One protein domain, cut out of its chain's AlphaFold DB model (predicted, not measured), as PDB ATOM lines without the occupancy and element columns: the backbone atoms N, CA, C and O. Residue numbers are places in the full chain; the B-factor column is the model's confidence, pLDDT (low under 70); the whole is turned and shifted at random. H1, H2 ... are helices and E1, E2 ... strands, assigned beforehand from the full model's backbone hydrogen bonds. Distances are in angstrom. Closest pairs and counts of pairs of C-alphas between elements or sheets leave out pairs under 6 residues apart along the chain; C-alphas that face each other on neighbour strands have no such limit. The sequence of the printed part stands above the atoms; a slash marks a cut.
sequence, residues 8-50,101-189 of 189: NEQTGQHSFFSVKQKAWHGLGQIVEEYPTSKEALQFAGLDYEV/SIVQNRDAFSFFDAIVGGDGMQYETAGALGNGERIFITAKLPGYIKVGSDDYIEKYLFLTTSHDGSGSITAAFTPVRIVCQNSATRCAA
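This is residues 8 to 50 and 101 to 189 of the 189 residues of the protein "Phage/plasmid-like protein TIGR03299" of Mucilaginibacter pineti (UniProt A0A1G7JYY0). A twisted sheet of six strands makes the middle layer, with H1 and H2 over one face and H3 over the other. A thin hairpin arm, E5 and E6, sticks out beyond one end of E4 and E7 along the longest axis. The printed part has 132 residues with three named helices and eight named strands, in the order E1 E2 H1 H2 E3 E4 E5 E6 E7 E8 H3. The six-strand sheet, in order E2 E1 E3 E4 E7 E8, is mixed, and the class is mixed, helices and strands. The whole is compact, with a radius of gyration of the C-alphas of 14.4 A, and spans 49 by 31 by 26 A.

Begin at the hairpin of E3, residues 122 to 129, and E4, residues 134 to 140; N 127 and O 136 are within hydrogen-bond range at 3.0 A. E7, residues 156 to 162, is antiparallel to E4, with N 137 and O 159 at 2.8 A. E8, residues 170 to 174, is the edge strand in a hairpin with E7; look at N 158 and O 172, 2.8 A. On the other side of E3, E1, residues 16 to 19, is antiparallel to it, with N 17 and O 126 at 2.9 A. Edge strand E2, residues 29 to 31, is parallel to E1, with N 31 and O 18 at 3.0 A. Helices on both faces make three layers. H2, residues 105 to 116, lies over E4 and E7 at a height over the sheet of 9.3 A, along the strands; its Phe 112 and Leu 159 of E7 have C-alphas 7.5 A apart, their closest. H1, residues 37 to 43, on the same face, lies over E3 at 8.7 A, slantwise to the strands. H1 and H2 touch, closest at the C-alphas of Ser 37 and Phe 109, 6.2 A, at a steep tilt of 48 degrees, opposite ways. H3, residues 181 to 188, on the opposite face at 8.4 A, runs across the strands; the C-alphas of Cys 187 and Thr 174 of E8, 6.6 A apart, are their closest. E5, residues 145 to 147, and E6, residues 151 to 153, form a hairpin with N 145 and O 153 at 2.9 A; E6 runs on into E7 at 33 degrees. In H1, H2 and H3 every O i to N i+4 pair is within hydrogen-bond range.

Find C-alpha 16 at (1.999, 6.186, -17.530), where E1 begins. E3 runs 21.5 A from C-alpha 122 at (15.397, -1.220, -12.488); E4 measures 20.6 A, E7 20.1 A and H2 16.1 A. H3 ends at C-alpha 188, (-1.401, -11.712, -16.035).

The C-alphas farthest apart, those of Gln 10 and Ser 149, are 50.5 A apart. Residues 51 to 100 are cut out, with 10.6 A between C-alphas 50 and 101. Of the links printed whole, none is long. Confidence is low at residues 117 to 119 and 189.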
ATOM      1  N   ASN A   8      -5.904  11.491 -16.741       86.12
ATOM      2  CA  ASN A   8      -6.324  12.307 -15.620       86.12
ATOM      3  C   ASN A   8      -6.812  13.660 -16.150       86.12
ATOM      4  O   ASN A   8      -6.015  14.488 -16.592       86.12
ATOM      5  N   GLU A   9      -8.125  13.887 -16.093       84.69
ATOM      6  CA  GLU A   9      -8.748  15.125 -16.574       84.69
ATOM      7  C   GLU A   9      -8.315  16.366 -15.780       84.69
ATOM      8  O   GLU A   9      -8.297  17.462 -16.332       84.69
ATOM      9  N   GLN A  10      -7.920  16.210 -14.512       80.44
ATOM     10  CA  GLN A  10      -7.480  17.332 -13.679       80.44
ATOM     11  C   GLN A  10      -6.085  17.824 -14.072       80.44
ATOM     12  O   GLN A  10      -5.829  19.026 -14.072       80.44
ATOM     13  N   THR A  11      -5.172  16.904 -14.398       82.19
ATOM     14  CA  THR A  11      -3.789  17.248 -14.770       82.19
ATOM     15  C   THR A  11      -3.596  17.377 -16.279       82.19
ATOM     16  O   THR A  11      -2.589  17.930 -16.721       82.19
ATOM     17  N   GLY A  12      -4.534  16.864 -17.080       85.56
ATOM     18  CA  GLY A  12      -4.417  16.781 -18.535       85.56
ATOM     19  C   GLY A  12      -3.341  15.796 -19.000       85.56
ATOM     20  O   GLY A  12      -2.854  15.907 -20.125       85.56
ATOM     21  N   GLN A  13      -2.931  14.857 -18.141       87.50
ATOM     22  CA  GLN A  13      -1.831  13.928 -18.401       87.50
ATOM     23  C   GLN A  13      -2.291  12.469 -18.349       87.50
ATOM     24  O   GLN A  13      -3.254  12.112 -17.671       87.50
ATOM     25  N   HIS A  14      -1.576  11.608 -19.072       91.81
ATOM     26  CA  HIS A  14      -1.780  10.166 -19.006       91.81
ATOM     27  C   HIS A  14      -0.956   9.548 -17.880       91.81
ATOM     28  O   HIS A  14       0.245   9.800 -17.789       91.81
ATOM     29  N   SER A  15      -1.592   8.690 -17.089       92.31
ATOM     30  CA  SER A  15      -0.992   8.002 -15.944       92.31
ATOM     31  C   SER A  15      -0.120   6.831 -16.413       92.31
ATOM     32  O   SER A  15      -0.516   5.664 -16.338       92.31
ATOM     33  N   PHE A  16       1.036   7.148 -16.999       94.38
ATOM     34  CA  PHE A  16       1.999   6.186 -17.530       94.38
ATOM     35  C   PHE A  16       3.398   6.802 -17.616       94.38
ATOM     36  O   PHE A  16       3.538   7.940 -18.066       94.38
ATOM     37  N   PHE A  17       4.431   6.024 -17.294       94.06
ATOM     38  CA  PHE A  17       5.808   6.362 -17.646       94.06
ATOM     39  C   PHE A  17       6.539   5.204 -18.329       94.06
ATOM     40  O   PHE A  17       6.198   4.031 -18.160       94.06
ATOM     41  N   SER A  18       7.585   5.553 -19.079       92.38
ATOM     42  CA  SER A  18       8.505   4.603 -19.701       92.38
ATOM     43  C   SER A  18       9.938   5.126 -19.674       92.38
ATOM     44  O   SER A  18      10.181   6.291 -19.988       92.38
ATOM     45  N   VAL A  19      10.899   4.274 -19.327       91.44
ATOM     46  CA  VAL A  19      12.322   4.636 -19.335       91.44
ATOM     47  C   VAL A  19      12.887   4.557 -20.751       91.44
ATOM     48  O   VAL A  19      12.718   3.545 -21.428       91.44
ATOM     49  N   LYS A  20      13.593   5.612 -21.186       86.88
ATOM     50  CA  LYS A  20      14.387   5.770 -22.430       86.88
ATOM     51  C   LYS A  20      13.653   5.606 -23.760       86.88
ATOM     52  O   LYS A  20      14.039   6.213 -24.754       86.88
ATOM     53  N   GLN A  21      12.613   4.788 -23.817       87.19
ATOM     54  CA  GLN A  21      11.937   4.413 -25.041       87.19
ATOM     55  C   GLN A  21      10.466   4.797 -24.968       87.19
ATOM     56  O   GLN A  21       9.741   4.466 -24.031       87.19
ATOM     57  N   LYS A  22      10.013   5.454 -26.032       88.25
ATOM     58  CA  LYS A  22       8.616   5.818 -26.228       88.25
ATOM     59  C   LYS A  22       7.767   4.569 -26.479       88.25
ATOM     60  O   LYS A  22       8.113   3.724 -27.306       88.25
ATOM     61  N   ALA A  23       6.635   4.466 -25.788       88.25
ATOM     62  CA  ALA A  23       5.614   3.474 -26.107       88.25
ATOM     63  C   ALA A  23       4.934   3.801 -27.449       88.25
ATOM     64  O   ALA A  23       4.862   4.962 -27.849       88.25
ATOM     65  N   TRP A  24       4.392   2.792 -28.136       87.25
ATOM     66  CA  TRP A  24       3.816   2.951 -29.482       87.25
ATOM     67  C   TRP A  24       2.671   3.976 -29.550       87.25
ATOM     68  O   TRP A  24       2.504   4.639 -30.568       87.25
ATOM     69  N   HIS A  25       1.902   4.132 -28.468       86.94
ATOM     70  CA  HIS A  25       0.801   5.097 -28.374       86.94
ATOM     71  C   HIS A  25       1.286   6.523 -28.073       86.94
ATOM     72  O   HIS A  25       0.512   7.468 -28.174       86.94
ATOM     73  N   GLY A  26       2.554   6.694 -27.689       85.94
ATOM     74  CA  GLY A  26       3.161   7.996 -27.432       85.94
ATOM     75  C   GLY A  26       2.551   8.796 -26.281       85.94
ATOM     76  O   GLY A  26       2.678  10.015 -26.289       85.94
ATOM     77  N   LEU A  27       1.913   8.116 -25.325       89.19
ATOM     78  CA  LEU A  27       1.283   8.717 -24.143       89.19
ATOM     79  C   LEU A  27       2.191   8.559 -22.923       89.19
ATOM     80  O   LEU A  27       2.995   7.627 -22.889       89.19
ATOM     81  N   GLY A  28       1.985   9.414 -21.922       88.44
ATOM     82  CA  GLY A  28       2.717   9.388 -20.658       88.44
ATOM     83  C   GLY A  28       4.088  10.058 -20.729       88.44
ATOM     84  O   GLY A  28       4.444  10.684 -21.731       88.44
ATOM     85  N   GLN A  29       4.850   9.935 -19.647       90.38
ATOM     86  CA  GLN A  29       6.156  10.567 -19.487       90.38
ATOM     87  C   GLN A  29       7.293   9.618 -19.884       90.38
ATOM     88  O   GLN A  29       7.282   8.432 -19.556       90.38
ATOM     89  N   ILE A  30       8.304  10.143 -20.577       91.62
ATOM     90  CA  ILE A  30       9.543   9.409 -20.850       91.62
ATOM     91  C   ILE A  30      10.602   9.913 -19.881       91.62
ATOM     92  O   ILE A  30      10.829  11.117 -19.796       91.62
ATOM     93  N   VAL A  31      11.231   8.994 -19.158       90.69
ATOM     94  CA  VAL A  31      12.298   9.308 -18.200       90.69
ATOM     95  C   VAL A  31      13.629   8.777 -18.726       90.69
ATOM     96  O   VAL A  31      13.673   7.717 -19.351       90.69
ATOM     97  N   GLU A  32      14.713   9.525 -18.541       88.44
ATOM     98  CA  GLU A  32      16.036   9.129 -19.051       88.44
ATOM     99  C   GLU A  32      16.746   8.154 -18.107       88.44
ATOM    100  O   GLU A  32      17.361   7.177 -18.549       88.44
ATOM    101  N   GLU A  33      16.613   8.403 -16.806       88.19
ATOM    102  CA  GLU A  33      17.185   7.591 -15.740       88.19
ATOM    103  C   GLU A  33      16.140   6.653 -15.136       88.19
ATOM    104  O   GLU A  33      14.933   6.886 -15.220       88.19
ATOM    105  N   TYR A  34      16.622   5.562 -14.544       87.38
ATOM    106  CA  TYR A  34      15.773   4.594 -13.865       87.38
ATOM    107  C   TYR A  34      15.307   5.174 -12.524       87.38
ATOM    108  O   TYR A  34      16.155   5.421 -11.665       87.38
ATOM    109  N   PRO A  35      13.994   5.400 -12.335       87.75
ATOM    110  CA  PRO A  35      13.485   6.055 -11.140       87.75
ATOM    111  C   PRO A  35      13.519   5.129  -9.922       87.75
ATOM    112  O   PRO A  35      13.431   3.903 -10.037       87.75
ATOM    113  N   THR A  36      13.566   5.730  -8.737       87.94
ATOM    114  CA  THR A  36      13.202   5.060  -7.479       87.94
ATOM    115  C   THR A  36      11.701   4.763  -7.440       87.94
ATOM    116  O   THR A  36      10.929   5.340  -8.203       87.94
ATOM    117  N   SER A  37      11.234   3.912  -6.525       86.12
ATOM    118  CA  SER A  37       9.797   3.621  -6.387       86.12
ATOM    119  C   SER A  37       8.940   4.858  -6.141       86.12
ATOM    120  O   SER A  37       7.864   4.997  -6.721       86.12
ATOM    121  N   LYS A  38       9.439   5.797  -5.330       87.25
ATOM    122  CA  LYS A  38       8.760   7.066  -5.057       87.25
ATOM    123  C   LYS A  38       8.643   7.931  -6.313       87.25
ATOM    124  O   LYS A  38       7.579   8.482  -6.574       87.25
ATOM    125  N   GLU A  39       9.714   8.038  -7.092       89.94
ATOM    126  CA  GLU A  39       9.708   8.786  -8.354       89.94
ATOM    127  C   GLU A  39       8.840   8.092  -9.405       89.94
ATOM    128  O   GLU A  39       8.057   8.747 -10.082       89.94
ATOM    129  N   ALA A  40       8.904   6.763  -9.492       89.75
ATOM    130  CA  ALA A  40       8.095   5.958 -10.395       89.75
ATOM    131  C   ALA A  40       6.595   6.129 -10.112       89.75
ATOM    132  O   ALA A  40       5.809   6.298 -11.043       89.75
ATOM    133  N   LEU A  41       6.199   6.151  -8.835       90.94
ATOM    134  CA  LEU A  41       4.823   6.414  -8.413       90.94
ATOM    135  C   LEU A  41       4.346   7.802  -8.874       90.94
ATOM    136  O   LEU A  41       3.223   7.939  -9.365       90.94
ATOM    137  N   GLN A  42       5.206   8.817  -8.755       91.00
ATOM    138  CA  GLN A  42       4.905  10.188  -9.170       91.00
ATOM    139  C   GLN A  42       4.846  10.331 -10.695       91.00
ATOM    140  O   GLN A  42       3.859  10.847 -11.214       91.00
ATOM    141  N   PHE A  43       5.843   9.822 -11.424       90.50
ATOM    142  CA  PHE A  43       5.881   9.855 -12.890       90.50
ATOM    143  C   PHE A  43       4.732   9.071 -13.525       90.50
ATOM    144  O   PHE A  43       4.230   9.450 -14.579       90.50
ATOM    145  N   ALA A  44       4.281   7.992 -12.879       89.69
ATOM    146  CA  ALA A  44       3.126   7.226 -13.328       89.69
ATOM    147  C   ALA A  44       1.780   7.907 -13.018       89.69
ATOM    148  O   ALA A  44       0.752   7.420 -13.484       89.69
ATOM    149  N   GLY A  45       1.749   8.972 -12.206       90.19
ATOM    150  CA  GLY A  45       0.501   9.568 -11.717       90.19
ATOM    151  C   GLY A  45      -0.306   8.623 -10.819       90.19
ATOM    152  O   GLY A  45      -1.535   8.669 -10.816       90.19
ATOM    153  N   LEU A  46       0.377   7.728 -10.097       91.50
ATOM    154  CA  LEU A  46      -0.231   6.680  -9.270       91.50
ATOM    155  C   LEU A  46      -0.273   7.029  -7.778       91.50
ATOM    156  O   LEU A  46      -0.757   6.223  -6.982       91.50
ATOM    157  N   ASP A  47       0.204   8.216  -7.397       89.94
ATOM    158  CA  ASP A  47       0.221   8.709  -6.014       89.94
ATOM    159  C   ASP A  47      -1.154   9.234  -5.551       89.94
ATOM    160  O   ASP A  47      -1.280  10.341  -5.035       89.94
ATOM    161  N   TYR A  48      -2.200   8.441  -5.779       90.44
ATOM    162  CA  TYR A  48      -3.549   8.680  -5.273       90.44
ATOM    163  C   TYR A  48      -3.936   7.594  -4.270       90.44
ATOM    164  O   TYR A  48      -3.456   6.459  -4.330       90.44
ATOM    165  N   GLU A  49      -4.827   7.953  -3.352       93.25
ATOM    166  CA  GLU A  49      -5.357   7.040  -2.346       93.25
ATOM    167  C   GLU A  49      -6.729   6.525  -2.779       93.25
ATOM    168  O   GLU A  49      -7.548   7.263  -3.337       93.25
ATOM    169  N   VAL A  50      -6.973   5.239  -2.532       94.38
ATOM    170  CA  VAL A  50      -8.261   4.598  -2.802       94.38
ATOM    171  C   VAL A  50      -8.948   4.298  -1.481       94.38
ATOM    172  O   VAL A  50      -8.357   3.699  -0.583       94.38
ATOM    173  N   SER A 101     -10.233  -6.037   0.680       89.81
ATOM    174  CA  SER A 101      -9.239  -5.165   1.304       89.81
ATOM    175  C   SER A 101      -8.499  -4.382   0.227       89.81
ATOM    176  O   SER A 101      -7.963  -4.972  -0.709       89.81
ATOM    177  N   ILE A 102      -8.479  -3.057   0.362       90.88
ATOM    178  CA  ILE A 102      -7.757  -2.183  -0.564       90.88
ATOM    179  C   ILE A 102      -6.265  -2.288  -0.254       90.88
ATOM    180  O   ILE A 102      -5.858  -2.078   0.887       90.88
ATOM    181  N   VAL A 103      -5.460  -2.571  -1.276       91.38
ATOM    182  CA  VAL A 103      -4.003  -2.432  -1.206       91.38
ATOM    183  C   VAL A 103      -3.634  -1.129  -1.890       91.38
ATOM    184  O   VAL A 103      -3.912  -0.970  -3.078       91.38
ATOM    185  N   GLN A 104      -3.034  -0.191  -1.159       93.38
ATOM    186  CA  GLN A 104      -2.695   1.108  -1.733       93.38
ATOM    187  C   GLN A 104      -1.601   0.960  -2.789       93.38
ATOM    188  O   GLN A 104      -0.738   0.085  -2.699       93.38
ATOM    189  N   ASN A 105      -1.586   1.868  -3.767       92.12
ATOM    190  CA  ASN A 105      -0.543   1.874  -4.795       92.12
ATOM    191  C   ASN A 105       0.849   1.969  -4.152       92.12
ATOM    192  O   ASN A 105       1.749   1.223  -4.520       92.12
ATOM    193  N   ARG A 106       1.010   2.800  -3.115       91.69
ATOM    194  CA  ARG A 106       2.256   2.907  -2.332       91.69
ATOM    195  C   ARG A 106       2.697   1.571  -1.726       91.69
ATOM    196  O   ARG A 106       3.883   1.248  -1.767       91.69
ATOM    197  N   ASP A 107       1.752   0.785  -1.216       90.69
ATOM    198  CA  ASP A 107       2.032  -0.533  -0.642       90.69
ATOM    199  C   ASP A 107       2.409  -1.537  -1.736       90.69
ATOM    200  O   ASP A 107       3.331  -2.325  -1.550       90.69
ATOM    201  N   ALA A 108       1.760  -1.473  -2.905       89.19
ATOM    202  CA  ALA A 108       2.103  -2.307  -4.056       89.19
ATOM    203  C   ALA A 108       3.525  -2.019  -4.572       89.19
ATOM    204  O   ALA A 108       4.275  -2.954  -4.848       89.19
ATOM    205  N   PHE A 109       3.922  -0.743  -4.644       88.88
ATOM    206  CA  PHE A 109       5.295  -0.342  -4.969       88.88
ATOM    207  C   PHE A 109       6.291  -0.779  -3.887       88.88
ATOM    208  O   PHE A 109       7.358  -1.277  -4.220       88.88
ATOM    209  N   SER A 110       5.932  -0.673  -2.606       88.25
ATOM    210  CA  SER A 110       6.792  -1.120  -1.497       88.25
ATOM    211  C   SER A 110       6.973  -2.643  -1.483       88.25
ATOM    212  O   SER A 110       8.067  -3.149  -1.242       88.25
ATOM    213  N   PHE A 111       5.910  -3.392  -1.776       85.56
ATOM    214  CA  PHE A 111       5.967  -4.841  -1.954       85.56
ATOM    215  C   PHE A 111       6.847  -5.215  -3.149       85.56
ATOM    216  O   PHE A 111       7.657  -6.136  -3.066       85.56
ATOM    217  N   PHE A 112       6.727  -4.470  -4.246       84.81
ATOM    218  CA  PHE A 112       7.564  -4.665  -5.419       84.81
ATOM    219  C   PHE A 112       9.036  -4.341  -5.134       84.81
ATOM    220  O   PHE A 112       9.901  -5.136  -5.487       84.81
ATOM    221  N   ASP A 113       9.328  -3.264  -4.401       84.31
ATOM    222  CA  ASP A 113      10.673  -2.938  -3.911       84.31
ATOM    223  C   ASP A 113      11.259  -4.050  -3.043       84.31
ATOM    224  O   ASP A 113      12.444  -4.345  -3.154       84.31
ATOM    225  N   ALA A 114      10.456  -4.700  -2.199       84.44
ATOM    226  CA  ALA A 114      10.929  -5.816  -1.385       84.44
ATOM    227  C   ALA A 114      11.351  -7.028  -2.237       84.44
ATOM    228  O   ALA A 114      12.261  -7.760  -1.854       84.44
ATOM    229  N   ILE A 115      10.722  -7.221  -3.402       78.69
ATOM    230  CA  ILE A 115      11.124  -8.242  -4.380       78.69
ATOM    231  C   ILE A 115      12.364  -7.773  -5.160       78.69
ATOM    232  O   ILE A 115      13.262  -8.566  -5.433       78.69
ATOM    233  N   VAL A 116      12.421  -6.484  -5.507       70.88
ATOM    234  CA  VAL A 116      13.443  -5.884  -6.378       70.88
ATOM    235  C   VAL A 116      14.770  -5.595  -5.667       70.88
ATOM    236  O   VAL A 116      15.840  -5.737  -6.266       70.88
ATOM    237  N   GLY A 117      14.722  -5.221  -4.390       61.72
ATOM    238  CA  GLY A 117      15.830  -4.656  -3.616       61.72
ATOM    239  C   GLY A 117      17.027  -5.583  -3.376       61.72
ATOM    240  O   GLY A 117      18.036  -5.126  -2.847       61.72
ATOM    241  N   GLY A 118      16.947  -6.857  -3.773       58.84
ATOM    242  CA  GLY A 118      18.057  -7.809  -3.684       58.84
ATOM    243  C   GLY A 118      19.019  -7.809  -4.880       58.84
ATOM    244  O   GLY A 118      20.200  -8.076  -4.686       58.84
ATOM    245  N   ASP A 119      18.554  -7.485  -6.098       61.34
ATOM    246  CA  ASP A 119      19.219  -7.939  -7.338       61.34
ATOM    247  C   ASP A 119      19.313  -6.878  -8.455       61.34
ATOM    248  O   ASP A 119      19.121  -7.181  -9.631       61.34
ATOM    249  N   GLY A 120      19.607  -5.612  -8.138       70.31
ATOM    250  CA  GLY A 120      19.960  -4.602  -9.157       70.31
ATOM    251  C   GLY A 120      18.915  -4.387 -10.265       70.31
ATOM    252  O   GLY A 120      19.273  -3.984 -11.375       70.31
ATOM    253  N   MET A 121      17.640  -4.685  -9.991       79.44
ATOM    254  CA  MET A 121      16.553  -4.504 -10.952       79.44
ATOM    255  C   MET A 121      16.140  -3.036 -11.019       79.44
ATOM    256  O   MET A 121      16.277  -2.285 -10.055       79.44
ATOM    257  N   GLN A 122      15.635  -2.626 -12.178       88.62
ATOM    258  CA  GLN A 122      15.397  -1.220 -12.488       88.62
ATOM    259  C   GLN A 122      13.972  -1.021 -13.004       88.62
ATOM    260  O   GLN A 122      13.540  -1.744 -13.897       88.62
ATOM    261  N   TYR A 123      13.231  -0.052 -12.462       90.25
ATOM    262  CA  TYR A 123      11.862   0.248 -12.897       90.25
ATOM    263  C   TYR A 123      11.826   0.665 -14.367       90.25
ATOM    264  O   TYR A 123      12.388   1.688 -14.719       90.25
ATOM    265  N   GLU A 124      11.148  -0.093 -15.222       90.94
ATOM    266  CA  GLU A 124      11.125   0.134 -16.671       90.94
ATOM    267  C   GLU A 124       9.868   0.905 -17.105       90.94
ATOM    268  O   GLU A 124       9.958   1.887 -17.842       90.94
ATOM    269  N   THR A 125       8.689   0.467 -16.651       93.44
ATOM    270  CA  THR A 125       7.404   1.125 -16.930       93.44
ATOM    271  C   THR A 125       6.453   0.972 -15.752       93.44
ATOM    272  O   THR A 125       6.472  -0.040 -15.053       93.44
ATOM    273  N   ALA A 126       5.562   1.938 -15.562       94.06
ATOM    274  CA  ALA A 126       4.371   1.751 -14.741       94.06
ATOM    275  C   ALA A 126       3.234   2.630 -15.255       94.06
ATOM    276  O   ALA A 126       3.466   3.630 -15.940       94.06
ATOM    277  N   GLY A 127       2.000   2.270 -14.917       93.88
ATOM    278  CA  GLY A 127       0.843   3.080 -15.267       93.88
ATOM    279  C   GLY A 127      -0.475   2.540 -14.741       93.88
ATOM    280  O   GLY A 127      -0.550   1.448 -14.177       93.88
ATOM    281  N   ALA A 128      -1.521   3.333 -14.951       94.19
ATOM    282  CA  ALA A 128      -2.905   2.983 -14.670       94.19
ATOM    283  C   ALA A 128      -3.672   2.688 -15.965       94.19
ATOM    284  O   ALA A 128      -3.464   3.323 -17.003       94.19
ATOM    285  N   LEU A 129      -4.597   1.740 -15.879       92.69
ATOM    286  CA  LEU A 129      -5.512   1.346 -16.939       92.69
ATOM    287  C   LEU A 129      -6.932   1.822 -16.597       92.69
ATOM    288  O   LEU A 129      -7.288   1.921 -15.422       92.69
ATOM    289  N   GLY A 130      -7.718   2.143 -17.627       91.25
ATOM    290  CA  GLY A 130      -9.092   2.636 -17.479       91.25
ATOM    291  C   GLY A 130      -9.171   3.977 -16.741       91.25
ATOM    292  O   GLY A 130      -8.531   4.951 -17.132       91.25
ATOM    293  N   ASN A 131      -9.936   4.032 -15.657       89.94
ATOM    294  CA  ASN A 131     -10.088   5.175 -14.752       89.94
ATOM    295  C   ASN A 131      -9.067   5.177 -13.589       89.94
ATOM    296  O   ASN A 131      -9.058   6.089 -12.755       89.94
ATOM    297  N   GLY A 132      -8.178   4.182 -13.545       89.88
ATOM    298  CA  GLY A 132      -7.275   3.932 -12.418       89.88
ATOM    299  C   GLY A 132      -7.686   2.731 -11.573       89.88
ATOM    300  O   GLY A 132      -7.117   2.504 -10.513       89.88
ATOM    301  N   GLU A 133      -8.650   1.935 -12.033       91.12
ATOM    302  CA  GLU A 133      -9.077   0.722 -11.343       91.12
ATOM    303  C   GLU A 133      -8.038  -0.394 -11.408       91.12
ATOM    304  O   GLU A 133      -8.069  -1.300 -10.585       91.12
ATOM    305  N   ARG A 134      -7.107  -0.353 -12.364       92.69
ATOM    306  CA  ARG A 134      -6.014  -1.323 -12.477       92.69
ATOM    307  C   ARG A 134      -4.703  -0.598 -12.673       92.69
ATOM    308  O   ARG A 134      -4.625   0.321 -13.485       92.69
ATOM    309  N   ILE A 135      -3.669  -1.048 -11.980       93.81
ATOM    310  CA  ILE A 135      -2.315  -0.523 -12.147       93.81
ATOM    311  C   ILE A 135      -1.368  -1.644 -12.536       93.81
ATOM    312  O   ILE A 135      -1.584  -2.801 -12.175       93.81
ATOM    313  N   PHE A 136      -0.306  -1.287 -13.244       93.88
ATOM    314  CA  PHE A 136       0.787  -2.194 -13.544       93.88
ATOM    315  C   PHE A 136       2.137  -1.538 -13.291       93.88
ATOM    316  O   PHE A 136       2.301  -0.330 -13.458       93.88
ATOM    317  N   ILE A 137       3.104  -2.370 -12.930       93.25
ATOM    318  CA  ILE A 137       4.486  -2.012 -12.639       93.25
ATOM    319  C   ILE A 137       5.369  -3.043 -13.338       93.25
ATOM    320  O   ILE A 137       5.091  -4.239 -13.289       93.25
ATOM    321  N   THR A 138       6.427  -2.590 -13.998       93.00
ATOM    322  CA  THR A 138       7.410  -3.453 -14.651       93.00
ATOM    323  C   THR A 138       8.807  -3.030 -14.228       93.00
ATOM    324  O   THR A 138       9.155  -1.858 -14.361       93.00
ATOM    325  N   ALA A 139       9.632  -3.977 -13.786       90.81
ATOM    326  CA  ALA A 139      11.066  -3.781 -13.605       90.81
ATOM    327  C   ALA A 139      11.860  -4.699 -14.521       90.81
ATOM    328  O   ALA A 139      11.508  -5.857 -14.737       90.81
ATOM    329  N   LYS A 140      12.960  -4.172 -15.038       90.06
ATOM    330  CA  LYS A 140      13.968  -4.894 -15.788       90.06
ATOM    331  C   LYS A 140      14.913  -5.613 -14.828       90.06
ATOM    332  O   LYS A 140      15.521  -4.983 -13.967       90.06
ATOM    333  N   LEU A 141      15.037  -6.923 -14.998       88.19
ATOM    334  CA  LEU A 141      15.951  -7.787 -14.253       88.19
ATOM    335  C   LEU A 141      17.356  -7.754 -14.876       88.19
ATOM    336  O   LEU A 141      17.472  -7.638 -16.099       88.19
ATOM    337  N   PRO A 142      18.431  -7.921 -14.084       84.25
ATOM    338  CA  PRO A 142      19.784  -7.965 -14.625       84.25
ATOM    339  C   PRO A 142      20.025  -9.211 -15.489       84.25
ATOM    340  O   PRO A 142      19.538 -10.318 -15.218       84.25
ATOM    341  N   GLY A 143      20.866  -9.037 -16.507       80.88
ATOM    342  CA  GLY A 143      21.268 -10.090 -17.436       80.88
ATOM    343  C   GLY A 143      20.203 -10.435 -18.476       80.88
ATOM    344  O   GLY A 143      19.097  -9.907 -18.479       80.88
ATOM    345  N   TYR A 144      20.540 -11.380 -19.346       82.75
ATOM    346  CA  TYR A 144      19.748 -11.733 -20.522       82.75
ATOM    347  C   TYR A 144      19.521 -13.238 -20.568       82.75
ATOM    348  O   TYR A 144      20.376 -14.010 -20.124       82.75
ATOM    349  N   ILE A 145      18.394 -13.667 -21.129       82.06
ATOM    350  CA  ILE A 145      18.229 -15.058 -21.548       82.06
ATOM    351  C   ILE A 145      18.842 -15.164 -22.938       82.06
ATOM    352  O   ILE A 145      18.333 -14.573 -23.887       82.06
ATOM    353  N   LYS A 146      19.946 -15.898 -23.055       84.06
ATOM    354  CA  LYS A 146      20.580 -16.170 -24.343       84.06
ATOM    355  C   LYS A 146      19.959 -17.419 -24.966       84.06
ATOM    356  O   LYS A 146      20.029 -18.494 -24.373       84.06
ATOM    357  N   VAL A 147      19.388 -17.283 -26.158       82.12
ATOM    358  CA  VAL A 147      18.847 -18.393 -26.949       82.12
ATOM    359  C   VAL A 147      19.737 -18.587 -28.180       82.12
ATOM    360  O   VAL A 147      19.874 -17.709 -29.026       82.12
ATOM    361  N   GLY A 148      20.401 -19.738 -28.284       84.00
ATOM    362  CA  GLY A 148      21.349 -19.992 -29.375       84.00
ATOM    363  C   GLY A 148      22.607 -19.113 -29.307       84.00
ATOM    364  O   GLY A 148      23.127 -18.837 -28.223       84.00
ATOM    365  N   SER A 149      23.146 -18.722 -30.466       77.56
ATOM    366  CA  SER A 149      24.426 -18.007 -30.542       77.56
ATOM    367  C   SER A 149      24.313 -16.498 -30.302       77.56
ATOM    368  O   SER A 149      25.193 -15.970 -29.622       77.56
ATOM    369  N   ASP A 150      23.238 -15.833 -30.756       81.62
ATOM    370  CA  ASP A 150      23.142 -14.357 -30.776       81.62
ATOM    371  C   ASP A 150      21.745 -13.768 -30.472       81.62
ATOM    372  O   ASP A 150      21.544 -12.568 -30.656       81.62
ATOM    373  N   ASP A 151      20.780 -14.560 -29.991       83.50
ATOM    374  CA  ASP A 151      19.473 -14.032 -29.569       83.50
ATOM    375  C   ASP A 151      19.469 -13.761 -28.057       83.50
ATOM    376  O   ASP A 151      19.632 -14.678 -27.244       83.50
ATOM    377  N   TYR A 152      19.335 -12.489 -27.679       85.25
ATOM    378  CA  TYR A 152      19.330 -12.034 -26.289       85.25
ATOM    379  C   TYR A 152      17.951 -11.498 -25.931       85.25
ATOM    380  O   TYR A 152      17.522 -10.451 -26.416       85.25
ATOM    381  N   ILE A 153      17.280 -12.198 -25.025       86.75
ATOM    382  CA  ILE A 153      15.951 -11.843 -24.553       86.75
ATOM    383  C   ILE A 153      16.079 -11.129 -23.206       86.75
ATOM    384  O   ILE A 153      16.659 -11.648 -22.247       86.75
ATOM    385  N   GLU A 154      15.528  -9.920 -23.159       88.62
ATOM    386  CA  GLU A 154      15.406  -9.120 -21.945       88.62
ATOM    387  C   GLU A 154      14.469  -9.789 -20.937       88.62
ATOM    388  O   GLU A 154      13.539 -10.511 -21.297       88.62
ATOM    389  N   LYS A 155      14.704  -9.527 -19.654       89.81
ATOM    390  CA  LYS A 155      13.945 -10.127 -18.558       89.81
ATOM    391  C   LYS A 155      13.213  -9.046 -17.786       89.81
ATOM    392  O   LYS A 155      13.852  -8.127 -17.279       89.81
ATOM    393  N   TYR A 156      11.903  -9.186 -17.636       91.06
ATOM    394  CA  TYR A 156      11.102  -8.261 -16.849       91.06
ATOM    395  C   TYR A 156      10.315  -8.991 -15.768       91.06
ATOM    396  O   TYR A 156       9.778 -10.080 -15.982       91.06
ATOM    397  N   LEU A 157      10.228  -8.356 -14.606       90.75
ATOM    398  CA  LEU A 157       9.261  -8.675 -13.575       90.75
ATOM    399  C   LEU A 157       8.089  -7.707 -13.717       90.75
ATOM    400  O   LEU A 157       8.275  -6.492 -13.698       90.75
ATOM    401  N   PHE A 158       6.894  -8.253 -13.867       91.88
ATOM    402  CA  PHE A 158       5.645  -7.518 -13.985       91.88
ATOM    403  C   PHE A 158       4.804  -7.741 -12.733       91.88
ATOM    404  O   PHE A 158       4.705  -8.866 -12.249       91.88
ATOM    405  N   LEU A 159       4.174  -6.681 -12.242       92.19
ATOM    406  CA  LEU A 159       3.171  -6.720 -11.190       92.19
ATOM    407  C   LEU A 159       1.930  -5.958 -11.649       92.19
ATOM    408  O   LEU A 159       2.035  -4.877 -12.221       92.19
ATOM    409  N   THR A 160       0.752  -6.502 -11.366       92.44
ATOM    410  CA  THR A 160      -0.536  -5.838 -11.588       92.44
ATOM    411  C   THR A 160      -1.429  -5.998 -10.368       92.44
ATOM    412  O   THR A 160      -1.372  -7.017  -9.683       92.44
ATOM    413  N   THR A 161      -2.265  -5.001 -10.099       92.12
ATOM    414  CA  THR A 161      -3.306  -5.073  -9.064       92.12
ATOM    415  C   THR A 161      -4.562  -4.339  -9.516       92.12
ATOM    416  O   THR A 161      -4.509  -3.514 -10.435       92.12
ATOM    417  N   SER A 162      -5.693  -4.667  -8.892       92.25
ATOM    418  CA  SER A 162      -6.995  -4.088  -9.198       92.25
ATOM    419  C   SER A 162      -7.700  -3.561  -7.949       92.25
ATOM    420  O   SER A 162      -7.710  -4.213  -6.904       92.25
ATOM    421  N   HIS A 163      -8.312  -2.389  -8.094       92.94
ATOM    422  CA  HIS A 163      -9.128  -1.675  -7.113       92.94
ATOM    423  C   HIS A 163     -10.631  -1.912  -7.305       92.94
ATOM    424  O   HIS A 163     -11.421  -1.586  -6.426       92.94
ATOM    425  N   ASP A 164     -11.049  -2.476  -8.439       89.75
ATOM    426  CA  ASP A 164     -12.448  -2.819  -8.746       89.75
ATOM    427  C   ASP A 164     -12.863  -4.208  -8.228       89.75
ATOM    428  O   ASP A 164     -14.010  -4.616  -8.396       89.75
ATOM    429  N   GLY A 165     -11.937  -4.950  -7.610       85.62
ATOM    430  CA  GLY A 165     -12.164  -6.319  -7.147       85.62
ATOM    431  C   GLY A 165     -12.157  -7.371  -8.261       85.62
ATOM    432  O   GLY A 165     -12.487  -8.526  -7.995       85.62
ATOM    433  N   SER A 166     -11.773  -7.009  -9.490       85.44
ATOM    434  CA  SER A 166     -11.726  -7.940 -10.625       85.44
ATOM    435  C   SER A 166     -10.537  -8.906 -10.596       85.44
ATOM    436  O   SER A 166     -10.552  -9.912 -11.304       85.44
ATOM    437  N   GLY A 167      -9.517  -8.629  -9.785       82.19
ATOM    438  CA  GLY A 167      -8.334  -9.472  -9.650       82.19
ATOM    439  C   GLY A 167      -7.538  -9.212  -8.374       82.19
ATOM    440  O   GLY A 167      -7.655  -8.170  -7.729       82.19
ATOM    441  N   SER A 168      -6.706 -10.185  -8.014       84.44
ATOM    442  CA  SER A 168      -5.712 -10.056  -6.952       84.44
ATOM    443  C   SER A 168      -4.455  -9.339  -7.449       84.44
ATOM    444  O   SER A 168      -4.294  -9.068  -8.641       84.44
ATOM    445  N   ILE A 169      -3.530  -9.080  -6.529       87.06
ATOM    446  CA  ILE A 169      -2.153  -8.758  -6.896       87.06
ATOM    447  C   ILE A 169      -1.558  -9.982  -7.594       87.06
ATOM    448  O   ILE A 169      -1.551 -11.077  -7.029       87.06
ATOM    449  N   THR A 170      -1.051  -9.783  -8.804       89.25
ATOM    450  CA  THR A 170      -0.391 -10.822  -9.596       89.25
ATOM    451  C   THR A 170       0.988 -10.327  -9.980       89.25
ATOM    452  O   THR A 170       1.118  -9.237 -10.535       89.25
ATOM    453  N   ALA A 171       2.007 -11.138  -9.706       89.31
ATOM    454  CA  ALA A 171       3.364 -10.915 -10.178       89.31
ATOM    455  C   ALA A 171       3.750 -12.034 -11.151       89.31
ATOM    456  O   ALA A 171       3.525 -13.209 -10.862       89.31
ATOM    457  N   ALA A 172       4.325 -11.678 -12.297       90.00
ATOM    458  CA  ALA A 172       4.741 -12.631 -13.316       90.00
ATOM    459  C   ALA A 172       6.057 -12.209 -13.970       90.00
ATOM    460  O   ALA A 172       6.370 -11.026 -14.104       90.00
ATOM    461  N   PHE A 173       6.825 -13.200 -14.411       89.44
ATOM    462  CA  PHE A 173       8.007 -12.979 -15.227       89.44
ATOM    463  C   PHE A 173       7.609 -12.903 -16.702       89.44
ATOM    464  O   PHE A 173       6.857 -13.746 -17.189       89.44
ATOM    465  N   THR A 174       8.135 -11.925 -17.434       90.56
ATOM    466  CA  THR A 174       7.829 -11.750 -18.855       90.56
ATOM    467  C   THR A 174       9.042 -11.247 -19.637       90.56
ATOM    468  O   THR A 174       9.787 -10.400 -19.148       90.56
ATOM    469  N   PRO A 175       9.263 -11.730 -20.873       89.62
ATOM    470  CA  PRO A 175      10.267 -11.161 -21.767       89.62
ATOM    471  C   PRO A 175       9.771  -9.897 -22.492       89.62
ATOM    472  O   PRO A 175      10.515  -9.276 -23.248       89.62
ATOM    473  N   VAL A 176       8.500  -9.521 -22.310       88.81
ATOM    474  CA  VAL A 176       7.857  -8.417 -23.029       88.81
ATOM    475  C   VAL A 176       7.652  -7.232 -22.097       88.81
ATOM    476  O   VAL A 176       7.010  -7.352 -21.057       88.81
ATOM    477  N   ARG A 177       8.112  -6.051 -22.517       89.81
ATOM    478  CA  ARG A 177       7.826  -4.804 -21.800       89.81
ATOM    479  C   ARG A 177       6.343  -4.443 -21.875       89.81
ATOM    480  O   ARG A 177       5.746  -4.401 -22.957       89.81
ATOM    481  N   ILE A 178       5.761  -4.095 -20.732       92.19
ATOM    482  CA  ILE A 178       4.350  -3.724 -20.628       92.19
ATOM    483  C   ILE A 178       4.172  -2.235 -20.896       92.19
ATOM    484  O   ILE A 178       4.769  -1.392 -20.232       92.19
ATOM    485  N   VAL A 179       3.339  -1.917 -21.886       91.50
ATOM    486  CA  VAL A 179       3.042  -0.531 -22.289       91.50
ATOM    487  C   VAL A 179       1.548  -0.267 -22.472       91.50
ATOM    488  O   VAL A 179       1.143   0.868 -22.649       91.50
ATOM    489  N   CYS A 180       0.704  -1.299 -22.474       91.06
ATOM    490  CA  CYS A 180      -0.734  -1.151 -22.668       91.06
ATOM    491  C   CYS A 180      -1.511  -2.319 -22.059       91.06
ATOM    492  O   CYS A 180      -0.928  -3.343 -21.691       91.06
ATOM    493  N   GLN A 181      -2.841  -2.188 -22.049       90.69
ATOM    494  CA  GLN A 181      -3.768  -3.223 -21.588       90.69
ATOM    495  C   GLN A 181      -3.488  -4.598 -22.197       90.69
ATOM    496  O   GLN A 181      -3.450  -5.578 -21.465       90.69
ATOM    497  N   ASN A 182      -3.269  -4.688 -23.510       87.75
ATOM    498  CA  ASN A 182      -3.081  -5.981 -24.173       87.75
ATOM    499  C   ASN A 182      -1.834  -6.713 -23.656       87.75
ATOM    500  O   ASN A 182      -1.888  -7.918 -23.412       87.75
ATOM    501  N   SER A 183      -0.726  -5.989 -23.455       87.38
ATOM    502  CA  SER A 183       0.496  -6.564 -22.884       87.38
ATOM    503  C   SER A 183       0.285  -6.989 -21.432       87.38
ATOM    504  O   SER A 183       0.706  -8.081 -21.060       87.38
ATOM    505  N   ALA A 184      -0.397  -6.159 -20.635       85.56
ATOM    506  CA  ALA A 184      -0.683  -6.453 -19.232       85.56
ATOM    507  C   ALA A 184      -1.574  -7.696 -19.091       85.56
ATOM    508  O   ALA A 184      -1.228  -8.624 -18.367       85.56
ATOM    509  N   THR A 185      -2.671  -7.765 -19.852       86.44
ATOM    510  CA  THR A 185      -3.580  -8.920 -19.858       86.44
ATOM    511  C   THR A 185      -2.857 -10.197 -20.281       86.44
ATOM    512  O   THR A 185      -3.078 -11.241 -19.679       86.44
ATOM    513  N   ARG A 186      -1.964 -10.131 -21.278       85.81
ATOM    514  CA  ARG A 186      -1.186 -11.297 -21.722       85.81
ATOM    515  C   ARG A 186      -0.251 -11.842 -20.640       85.81
ATOM    516  O   ARG A 186      -0.009 -13.040 -20.632       85.81
ATOM    517  N   CYS A 187       0.312 -10.982 -19.795       83.12
ATOM    518  CA  CYS A 187       1.284 -11.396 -18.777       83.12
ATOM    519  C   CYS A 187       0.635 -11.768 -17.439       83.12
ATOM    520  O   CYS A 187       1.298 -12.357 -16.593       83.12
ATOM    521  N   ALA A 188      -0.632 -11.401 -17.237       78.00
ATOM    522  CA  ALA A 188      -1.401 -11.712 -16.035       78.00
ATOM    523  C   ALA A 188      -2.210 -13.021 -16.130       78.00
ATOM    524  O   ALA A 188      -2.800 -13.419 -15.126       78.00
ATOM    525  N   ALA A 189      -2.280 -13.637 -17.317       61.28
ATOM    526  CA  ALA A 189      -2.981 -14.895 -17.596       61.28
ATOM    527  C   ALA A 189      -2.021 -16.089 -17.547       61.28
ATOM    528  O   ALA A 189      -2.457 -17.157 -17.066       61.28
TER     529      ALA A 189